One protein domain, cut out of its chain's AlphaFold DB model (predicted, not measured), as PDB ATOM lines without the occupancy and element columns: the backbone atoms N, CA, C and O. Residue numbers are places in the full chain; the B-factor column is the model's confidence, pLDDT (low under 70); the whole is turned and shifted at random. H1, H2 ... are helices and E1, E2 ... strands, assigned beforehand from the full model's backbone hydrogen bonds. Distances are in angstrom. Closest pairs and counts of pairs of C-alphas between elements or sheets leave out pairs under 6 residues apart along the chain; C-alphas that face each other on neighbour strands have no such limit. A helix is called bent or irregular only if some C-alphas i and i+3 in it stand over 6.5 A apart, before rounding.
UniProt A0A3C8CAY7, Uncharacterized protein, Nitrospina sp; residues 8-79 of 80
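What this domain is: This is residues 8 to 79 of the 80 residues of an uncharacterized protein of Nitrospina sp (UniProt A0A3C8CAY7). A long antiparallel hairpin, E1 and E2, has two helices, H1 and H2, gathered near the end where E1 begins and E2 ends. From this body a long link leads to H3, and residues 64 to 79 stick out as a free arm that makes much of the length. The 72 printed residues hold three named helices and two named strands, in the order H1, E1, E2, H2, H3, a mixed class. The whole is loose, with a radius of gyration of the C-alphas of 15.2 A, and spans 46 by 32 by 17 A.

Where its parts are: Find C-alpha 8 at (-18.120, 18.543, 30.394), where H1 begins; it covers residues 8 to 13. Next comes E1, residues 16 to 25, 22.9 A long, which bends by 62 degrees at residue 20. E2, residues 30 to 37, begins at (-40.254, 15.491, 37.527) and is 21.3 A long. H2, residues 40 to 49, measures 15.1 A and is irregular: C-alphas 41 and 44 are 7.2 A apart. H3, residues 66 to 78, measures 16.1 A, ends at (-40.283, 41.246, 60.594), and is irregular too, with C-alphas 68 and 71 7.3 A apart.

How they stand to each other: Look first at the hairpin: E1 and E2 are antiparallel at 169 degrees, with N 20 and O 34 at 2.8 A and N 32 and O 23 at 2.9 A, within hydrogen-bond range. The closest C-alphas of H1 and E1 are those of Met 11 and Thr 17, 6.7 A. H1 and H2 are close but not clearly touching; their closest C-alphas, Leu 10 and Phe 46, are 7.3 A apart. They run opposite ways at a steep tilt of 57 degrees. H3 is apart from H1, E1, E2 and H2, with no C-alpha of theirs within 8 A. Every O i to N i+4 pair is within hydrogen-bond range in H1, but 4 of 6 in H2 and 7 of 9 in H3.

The domain as a whole: The C-alphas of Pro 9 and Gly 79, the two farthest apart, are 47.5 A apart. Without residues 64 to 79, the body spans 32 by 22 by 19 A. The printed part has no cut, and the link from H2 to H3, 16 residues, is long. Look for low confidence at residues 67 to 68, under 70; the mean pLDDT of the printed part is 89.4.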
ATOM      1  N   ARG A   8     -19.058  17.429  30.194       92.50
ATOM      2  CA  ARG A   8     -18.120  18.543  30.394       92.50
ATOM      3  C   ARG A   8     -18.048  19.502  29.199       92.50
ATOM      4  O   ARG A   8     -18.174  20.697  29.444       92.50
ATOM      5  N   PRO A   9     -17.951  19.046  27.931       95.31
ATOM      6  CA  PRO A   9     -17.894  19.968  26.792       95.31
ATOM      7  C   PRO A   9     -19.168  20.808  26.643       95.31
ATOM      8  O   PRO A   9     -19.114  21.984  26.294       95.31
ATOM      9  N   LEU A  10     -20.328  20.208  26.931       95.31
ATOM     10  CA  LEU A  10     -21.614  20.900  26.879       95.31
ATOM     11  C   LEU A  10     -21.745  21.901  28.035       95.31
ATOM     12  O   LEU A  10     -22.195  23.023  27.838       95.31
ATOM     13  N   MET A  11     -21.331  21.496  29.235       95.88
ATOM     14  CA  MET A  11     -21.315  22.355  30.416       95.88
ATOM     15  C   MET A  11     -20.419  23.579  30.201       95.88
ATOM     16  O   MET A  11     -20.863  24.700  30.436       95.88
ATOM     17  N   GLU A  12     -19.207  23.379  29.678       96.69
ATOM     18  CA  GLU A  12     -18.263  24.455  29.361       96.69
ATOM     19  C   GLU A  12     -18.835  25.427  28.320       96.69
ATOM     20  O   GLU A  12     -18.842  26.636  28.550       96.69
ATOM     21  N   LYS A  13     -19.408  24.909  27.225       97.50
ATOM     22  CA  LYS A  13     -20.046  25.714  26.167       97.50
ATOM     23  C   LYS A  13     -21.121  26.670  26.700       97.50
ATOM     24  O   LYS A  13     -21.278  27.773  26.175       97.50
ATOM     25  N   TYR A  14     -21.865  26.245  27.719       97.56
ATOM     26  CA  TYR A  14     -23.002  26.984  28.273       97.56
ATOM     27  C   TYR A  14     -22.730  27.596  29.656       97.56
ATOM     28  O   TYR A  14     -23.660  28.049  30.325       97.56
ATOM     29  N   GLY A  15     -21.470  27.625  30.096       97.12
ATOM     30  CA  GLY A  15     -21.066  28.274  31.344       97.12
ATOM     31  C   GLY A  15     -21.562  27.588  32.622       97.12
ATOM     32  O   GLY A  15     -21.566  28.217  33.682       97.12
ATOM     33  N   VAL A  16     -21.975  26.317  32.549       97.06
ATOM     34  CA  VAL A  16     -22.312  25.489  33.718       97.06
ATOM     35  C   VAL A  16     -21.011  24.991  34.339       97.06
ATOM     36  O   VAL A  16     -20.262  24.242  33.718       97.06
ATOM     37  N   THR A  17     -20.720  25.398  35.570       97.19
ATOM     38  CA  THR A  17     -19.459  25.057  36.243       97.19
ATOM     39  C   THR A  17     -19.543  23.722  36.965       97.19
ATOM     40  O   THR A  17     -18.560  22.983  37.013       97.19
ATOM     41  N   SER A  18     -20.712  23.393  37.515       95.50
ATOM     42  CA  SER A  18     -20.931  22.146  38.239       95.50
ATOM     43  C   SER A  18     -22.405  21.733  38.198       95.50
ATOM     44  O   SER A  18     -23.313  22.559  38.087       95.50
ATOM     45  N   ILE A  19     -22.642  20.423  38.276       94.06
ATOM     46  CA  ILE A  19     -23.953  19.860  38.604       94.06
ATOM     47  C   ILE A  19     -23.843  19.399  40.054       94.06
ATOM     48  O   ILE A  19     -23.138  18.429  40.330       94.06
ATOM     49  N   LEU A  20     -24.497  20.120  40.961       94.50
ATOM     50  CA  LEU A  20     -24.427  19.872  42.398       94.50
ATOM     51  C   LEU A  20     -25.309  18.695  42.813       94.50
ATOM     52  O   LEU A  20     -24.892  17.878  43.627       94.50
ATOM     53  N   ASP A  21     -26.513  18.599  42.243       93.31
ATOM     54  CA  ASP A  21     -27.460  17.533  42.575       93.31
ATOM     55  C   ASP A  21     -28.430  17.240  41.421       93.31
ATOM     56  O   ASP A  21     -28.671  18.085  40.549       93.31
ATOM     57  N   ARG A  22     -28.979  16.021  41.401       92.06
ATOM     58  CA  ARG A  22     -29.952  15.544  40.415       92.06
ATOM     59  C   ARG A  22     -30.962  14.612  41.069       92.06
ATOM     60  O   ARG A  22     -30.610  13.534  41.538       92.06
ATOM     61  N   TYR A  23     -32.232  14.964  40.945       91.00
ATOM     62  CA  TYR A  23     -33.360  14.113  41.284       91.00
ATOM     63  C   TYR A  23     -34.205  13.823  40.040       91.00
ATOM     64  O   TYR A  23     -34.545  14.734  39.279       91.00
ATOM     65  N   HIS A  24     -34.545  12.551  39.834       89.00
ATOM     66  CA  HIS A  24     -35.396  12.082  38.740       89.00
ATOM     67  C   HIS A  24     -36.487  11.176  39.304       89.00
ATOM     68  O   HIS A  24     -36.181  10.128  39.872       89.00
ATOM     69  N   SER A  25     -37.750  11.542  39.095       86.62
ATOM     70  CA  SER A  25     -38.893  10.706  39.457       86.62
ATOM     71  C   SER A  25     -39.766  10.455  38.238       86.62
ATOM     72  O   SER A  25     -40.412  11.360  37.712       86.62
ATOM     73  N   GLY A  26     -39.784   9.199  37.787       81.12
ATOM     74  CA  GLY A  26     -40.645   8.771  36.684       81.12
ATOM     75  C   GLY A  26     -42.129   8.761  37.053       81.12
ATOM     76  O   GLY A  26     -42.958   8.958  36.173       81.12
ATOM     77  N   LEU A  27     -42.457   8.569  38.337       86.62
ATOM     78  CA  LEU A  27     -43.837   8.589  38.837       86.62
ATOM     79  C   LEU A  27     -44.387  10.013  38.946       86.62
ATOM     80  O   LEU A  27     -45.552  10.250  38.653       86.62
ATOM     81  N   GLU A  28     -43.543  10.963  39.346       81.50
ATOM     82  CA  GLU A  28     -43.921  12.376  39.466       81.50
ATOM     83  C   GLU A  28     -43.667  13.160  38.176       81.50
ATOM     84  O   GLU A  28     -43.881  14.370  38.138       81.50
ATOM     85  N   HIS A  29     -43.163  12.494  37.130       83.19
ATOM     86  CA  HIS A  29     -42.770  13.111  35.862       83.19
ATOM     87  C   HIS A  29     -41.893  14.361  36.057       83.19
ATOM     88  O   HIS A  29     -42.024  15.346  35.332       83.19
ATOM     89  N   THR A  30     -41.008  14.323  37.059       83.94
ATOM     90  CA  THR A  30     -40.254  15.491  37.527       83.94
ATOM     91  C   THR A  30     -38.751  15.236  37.480       83.94
ATOM     92  O   THR A  30     -38.246  14.199  37.919       83.94
ATOM     93  N   PHE A  31     -38.033  16.229  36.954       89.25
ATOM     94  CA  PHE A  31     -36.579  16.276  36.863       89.25
ATOM     95  C   PHE A  31     -36.109  17.552  37.563       89.25
ATOM     96  O   PHE A  31     -36.410  18.650  37.100       89.25
ATOM     97  N   LEU A  32     -35.380  17.418  38.673       91.62
ATOM     98  CA  LEU A  32     -34.875  18.555  39.444       91.62
ATOM     99  C   LEU A  32     -33.354  18.516  39.494       91.62
ATOM    100  O   LEU A  32     -32.771  17.574  40.029       91.62
ATOM    101  N   TRP A  33     -32.712  19.515  38.899       93.31
ATOM    102  CA  TRP A  33     -31.258  19.636  38.865       93.31
ATOM    103  C   TRP A  33     -30.839  20.902  39.592       93.31
ATOM    104  O   TRP A  33     -31.421  21.965  39.375       93.31
ATOM    105  N   VAL A  34     -29.807  20.784  40.420       95.00
ATOM    106  CA  VAL A  34     -29.132  21.928  41.027       95.00
ATOM    107  C   VAL A  34     -27.815  22.113  40.293       95.00
ATOM    108  O   VAL A  34     -26.989  21.202  40.247       95.00
ATOM    109  N   VAL A  35     -27.636  23.279  39.680       95.06
ATOM    110  CA  VAL A  35     -26.457  23.597  38.871       95.06
ATOM    111  C   VAL A  35     -25.850  24.912  39.328       95.06
ATOM    112  O   VAL A  35     -26.574  25.854  39.648       95.06
ATOM    113  N   GLU A  36     -24.525  24.988  39.310       96.00
ATOM    114  CA  GLU A  36     -23.822  26.265  39.366       96.00
ATOM    115  C   GLU A  36     -23.501  26.713  37.946       96.00
ATOM    116  O   GLU A  36     -23.080  25.924  37.095       96.00
ATOM    117  N   THR A  37     -23.706  27.997  37.673       96.38
ATOM    118  CA  THR A  37     -23.441  28.579  36.361       96.38
ATOM    119  C   THR A  37     -23.002  30.027  36.497       96.38
ATOM    120  O   THR A  37     -23.456  30.751  37.383       96.38
ATOM    121  N   ARG A  38     -22.117  30.453  35.595       96.62
ATOM    122  CA  ARG A  38     -21.735  31.863  35.426       96.62
ATOM    123  C   ARG A  38     -22.605  32.576  34.391       96.62
ATOM    124  O   ARG A  38     -22.568  33.797  34.294       96.62
ATOM    125  N   GLU A  39     -23.393  31.820  33.630       96.56
ATOM    126  CA  GLU A  39     -24.154  32.298  32.476       96.56
ATOM    127  C   GLU A  39     -25.609  31.793  32.540       96.56
ATOM    128  O   GLU A  39     -26.050  31.019  31.691       96.56
ATOM    129  N   PRO A  40     -26.402  32.226  33.544       94.31
ATOM    130  CA  PRO A  40     -27.744  31.687  33.791       94.31
ATOM    131  C   PRO A  40     -28.714  31.874  32.618       94.31
ATOM    132  O   PRO A  40     -29.614  31.060  32.429       94.31
ATOM    133  N   HIS A  41     -28.505  32.904  31.792       94.69
ATOM    134  CA  HIS A  41     -29.300  33.170  30.591       94.69
ATOM    135  C   HIS A  41     -29.152  32.089  29.504       94.69
ATOM    136  O   HIS A  41     -29.979  32.028  28.603       94.69
ATOM    137  N   LYS A  42     -28.131  31.224  29.591       96.81
ATOM    138  CA  LYS A  42     -27.878  30.140  28.634       96.81
ATOM    139  C   LYS A  42     -28.435  28.779  29.056       96.81
ATOM    140  O   LYS A  42     -28.340  27.814  28.299       96.81
ATOM    141  N   LEU A  43     -29.012  28.668  30.256       94.94
ATOM    142  CA  LEU A  43     -29.465  27.379  30.794       94.94
ATOM    143  C   LEU A  43     -30.605  26.744  29.987       94.94
ATOM    144  O   LEU A  43     -30.716  25.519  29.948       94.94
ATOM    145  N   GLU A  44     -31.437  27.552  29.332       94.38
ATOM    146  CA  GLU A  44     -32.487  27.041  28.453       94.38
ATOM    147  C   GLU A  44     -31.891  26.350  27.220       94.38
ATOM    148  O   GLU A  44     -32.219  25.195  26.944       94.38
ATOM    149  N   GLU A  45     -30.941  26.996  26.538       95.88
ATOM    150  CA  GLU A  45     -30.229  26.408  25.398       95.88
ATOM    151  C   GLU A  45     -29.458  25.143  25.801       95.88
ATOM    152  O   GLU A  45     -29.516  24.133  25.097       95.88
ATOM    153  N   PHE A  46     -28.814  25.157  26.975       94.94
ATOM    154  CA  PHE A  46     -28.178  23.975  27.559       94.94
ATOM    155  C   PHE A  46     -29.166  22.810  27.714       94.94
ATOM    156  O   PHE A  46     -28.873  21.686  27.304       94.94
ATOM    157  N   ALA A  47     -30.353  23.063  28.271       92.62
ATOM    158  CA  ALA A  47     -31.381  22.046  28.480       92.62
ATOM    159  C   ALA A  47     -31.985  21.522  27.161       92.62
ATOM    160  O   ALA A  47     -32.343  20.339  27.070       92.62
ATOM    161  N   ILE A  48     -32.085  22.378  26.140       93.06
ATOM    162  CA  ILE A  48     -32.517  22.007  24.787       93.06
ATOM    163  C   ILE A  48     -31.484  21.090  24.132       93.06
ATOM    164  O   ILE A  48     -31.842  19.994  23.698       93.06
ATOM    165  N   GLU A  49     -30.209  21.485  24.101       94.19
ATOM    166  CA  GLU A  49     -29.145  20.709  23.449       94.19
ATOM    167  C   GLU A  49     -28.854  19.389  24.178       94.19
ATOM    168  O   GLU A  49     -28.600  18.362  23.547       94.19
ATOM    169  N   LEU A  50     -28.988  19.376  25.507       90.56
ATOM    170  CA  LEU A  50     -28.937  18.154  26.309       90.56
ATOM    171  C   LEU A  50     -30.108  17.194  26.009       90.56
ATOM    172  O   LEU A  50     -30.033  16.001  26.304       90.56
ATOM    173  N   GLY A  51     -31.195  17.701  25.422       89.38
ATOM    174  CA  GLY A  51     -32.383  16.938  25.045       89.38
ATOM    175  C   GLY A  51     -33.399  16.738  26.171       89.38
ATOM    176  O   GLY A  51     -34.425  16.093  25.949       89.38
ATOM    177  N   ILE A  52     -33.161  17.298  27.363       86.06
ATOM    178  CA  ILE A  52     -34.095  17.202  28.498       86.06
ATOM    179  C   ILE A  52     -35.324  18.094  28.303       86.06
ATOM    180  O   ILE A  52     -36.411  17.727  28.746       86.06
ATOM    181  N   ALA A  53     -35.188  19.202  27.569       86.00
ATOM    182  CA  ALA A  53     -36.301  20.099  27.254       86.00
ATOM    183  C   ALA A  53     -37.378  19.438  26.378       86.00
ATOM    184  O   ALA A  53     -38.537  19.831  26.413       86.00
ATOM    185  N   ARG A  54     -37.028  18.394  25.610       83.69
ATOM    186  CA  ARG A  54     -37.974  17.706  24.712       83.69
ATOM    187  C   ARG A  54     -39.149  17.066  25.457       83.69
ATOM    188  O   ARG A  54     -40.215  16.896  24.874       83.69
ATOM    189  N   PHE A  55     -38.937  16.665  26.708       79.19
ATOM    190  CA  PHE A  55     -39.910  15.900  27.490       79.19
ATOM    191  C   PHE A  55     -40.431  16.659  28.714       79.19
ATOM    192  O   PHE A  55     -41.292  16.133  29.412       79.19
ATOM    193  N   ASN A  56     -39.919  17.863  28.987       80.88
ATOM    194  CA  ASN A  56     -40.171  18.584  30.230       80.88
ATOM    195  C   ASN A  56     -40.483  20.056  29.963       80.88
ATOM    196  O   ASN A  56     -39.832  20.694  29.138       80.88
ATOM    197  N   PHE A  57     -41.410  20.619  30.737       87.81
ATOM    198  CA  PHE A  57     -41.498  22.069  30.880       87.81
ATOM    199  C   PHE A  57     -40.340  22.552  31.751       87.81
ATOM    200  O   PHE A  57     -40.131  22.047  32.855       87.81
ATOM    201  N   LEU A  58     -39.579  23.522  31.252       90.75
ATOM    202  CA  LEU A  58     -38.436  24.067  31.973       90.75
ATOM    203  C   LEU A  58     -38.871  25.213  32.887       90.75
ATOM    204  O   LEU A  58     -39.618  26.104  32.487       90.75
ATOM    205  N   LYS A  59     -38.361  25.203  34.119       92.19
ATOM    206  CA  LYS A  59     -38.476  26.310  35.069       92.19
ATOM    207  C   LYS A  59     -37.140  26.489  35.772       92.19
ATOM    208  O   LYS A  59     -36.634  25.550  36.381       92.19
ATOM    209  N   PHE A  60     -36.609  27.705  35.733       92.94
ATOM    210  CA  PHE A  60     -35.371  28.061  36.416       92.94
ATOM    211  C   PHE A  60     -35.686  28.901  37.649       92.94
ATOM    212  O   PHE A  60     -36.442  29.870  37.578       92.94
ATOM    213  N   VAL A  61     -35.119  28.511  38.788       92.44
ATOM    214  CA  VAL A  61     -35.268  29.222  40.059       92.44
ATOM    215  C   VAL A  61     -33.869  29.551  40.573       92.44
ATOM    216  O   VAL A  61     -33.125  28.624  40.892       92.44
ATOM    217  N   PRO A  62     -33.486  30.838  40.647       90.62
ATOM    218  CA  PRO A  62     -32.233  31.232  41.272       90.62
ATOM    219  C   PRO A  62     -32.222  30.807  42.741       90.62
ATOM    220  O   PRO A  62     -33.156  31.109  43.487       90.62
ATOM    221  N   LEU A  63     -31.164  30.114  43.153       88.50
ATOM    222  CA  LEU A  63     -30.946  29.759  44.549       88.50
ATOM    223  C   LEU A  63     -30.018  30.788  45.191       88.50
ATOM    224  O   LEU A  63     -29.061  31.251  44.576       88.50
ATOM    225  N   ARG A  64     -30.317  31.137  46.440       82.06
ATOM    226  CA  ARG A  64     -29.494  32.006  47.283       82.06
ATOM    227  C   ARG A  64     -29.200  31.283  48.587       82.06
ATOM    228  O   ARG A  64     -30.027  30.494  49.045       82.06
ATOM    229  N   THR A  65     -28.049  31.555  49.185       78.81
ATOM    230  CA  THR A  65     -27.708  30.981  50.487       78.81
ATOM    231  C   THR A  65     -28.599  31.582  51.580       78.81
ATOM    232  O   THR A  65     -29.109  32.706  51.473       78.81
ATOM    233  N   PHE A  66     -28.831  30.813  52.647       74.50
ATOM    234  CA  PHE A  66     -29.615  31.293  53.787       74.50
ATOM    235  C   PHE A  66     -28.943  32.477  54.486       74.50
ATOM    236  O   PHE A  66     -29.639  33.396  54.918       74.50
ATOM    237  N   GLU A  67     -27.611  32.450  54.557       69.75
ATOM    238  CA  GLU A  67     -26.776  33.436  55.242       69.75
ATOM    239  C   GLU A  67     -26.793  34.797  54.542       69.75
ATOM    240  O   GLU A  67     -26.972  35.815  55.202       69.75
ATOM    241  N   GLU A  68     -26.676  34.823  53.213       68.25
ATOM    242  CA  GLU A  68     -26.607  36.086  52.468       68.25
ATOM    243  C   GLU A  68     -27.988  36.672  52.165       68.25
ATOM    244  O   GLU A  68     -28.125  37.881  52.000       68.25
ATOM    245  N   GLY A  69     -29.023  35.831  52.065       71.31
ATOM    246  CA  GLY A  69     -30.302  36.258  51.498       71.31
ATOM    247  C   GLY A  69     -31.499  36.073  52.410       71.31
ATOM    248  O   GLY A  69     -32.266  37.005  52.622       71.31
ATOM    249  N   VAL A  70     -31.727  34.852  52.891       77.38
ATOM    250  CA  VAL A  70     -33.014  34.501  53.511       77.38
ATOM    251  C   VAL A  70     -33.114  35.042  54.930       77.38
ATOM    252  O   VAL A  70     -34.096  35.705  55.247       77.38
ATOM    253  N   VAL A  71     -32.115  34.788  55.777       81.44
ATOM    254  CA  VAL A  71     -32.156  35.221  57.179       81.44
ATOM    255  C   VAL A  71     -32.132  36.750  57.299       81.44
ATOM    256  O   VAL A  71     -32.996  37.272  58.006       81.44
ATOM    257  N   PRO A  72     -31.245  37.489  56.602       84.56
ATOM    258  CA  PRO A  72     -31.264  38.951  56.638       84.56
ATOM    259  C   PRO A  72     -32.593  39.539  56.147       84.56
ATOM    260  O   PRO A  72     -33.169  40.383  56.824       84.56
ATOM    261  N   TYR A  73     -33.129  39.035  55.031       82.00
ATOM    262  CA  TYR A  73     -34.406  39.499  54.479       82.00
ATOM    263  C   TYR A  73     -35.590  39.260  55.424       82.00
ATOM    264  O   TYR A  73     -36.440  40.126  55.593       82.00
ATOM    265  N   ILE A  74     -35.662  38.085  56.056       84.62
ATOM    266  CA  ILE A  74     -36.730  37.767  57.015       84.62
ATOM    267  C   ILE A  74     -36.610  38.646  58.266       84.62
ATOM    268  O   ILE A  74     -37.625  39.117  58.773       84.62
ATOM    269  N   ARG A  75     -35.386  38.913  58.743       87.06
ATOM    270  CA  ARG A  75     -35.158  39.851  59.852       87.06
ATOM    271  C   ARG A  75     -35.638  41.258  59.514       87.06
ATOM    272  O   ARG A  75     -36.381  41.838  60.297       87.06
ATOM    273  N   GLU A  76     -35.306  41.756  58.325       90.88
ATOM    274  CA  GLU A  76     -35.778  43.053  57.832       90.88
ATOM    275  C   GLU A  76     -37.312  43.109  57.739       90.88
ATOM    276  O   GLU A  76     -37.929  44.027  58.274       90.88
ATOM    277  N   LEU A  77     -37.941  42.099  57.129       90.69
ATOM    278  CA  LEU A  77     -39.394  42.046  56.932       90.69
ATOM    279  C   LEU A  77     -40.182  42.032  58.253       90.69
ATOM    280  O   LEU A  77     -41.288  42.569  58.318       90.69
ATOM    281  N   HIS A  78     -39.630  41.402  59.293       90.44
ATOM    282  CA  HIS A  78     -40.283  41.246  60.594       90.44
ATOM    283  C   HIS A  78     -39.759  42.197  61.683       90.44
ATOM    284  O   HIS A  78     -40.266  42.149  62.802       90.44
ATOM    285  N   GLY A  79     -38.785  43.060  61.375       85.19
ATOM    286  CA  GLY A  79     -38.196  43.999  62.336       85.19
ATOM    287  C   GLY A  79     -37.458  43.321  63.497       85.19
ATOM    288  O   GLY A  79     -37.571  43.784  64.633       85.19
TER     289      GLY A  79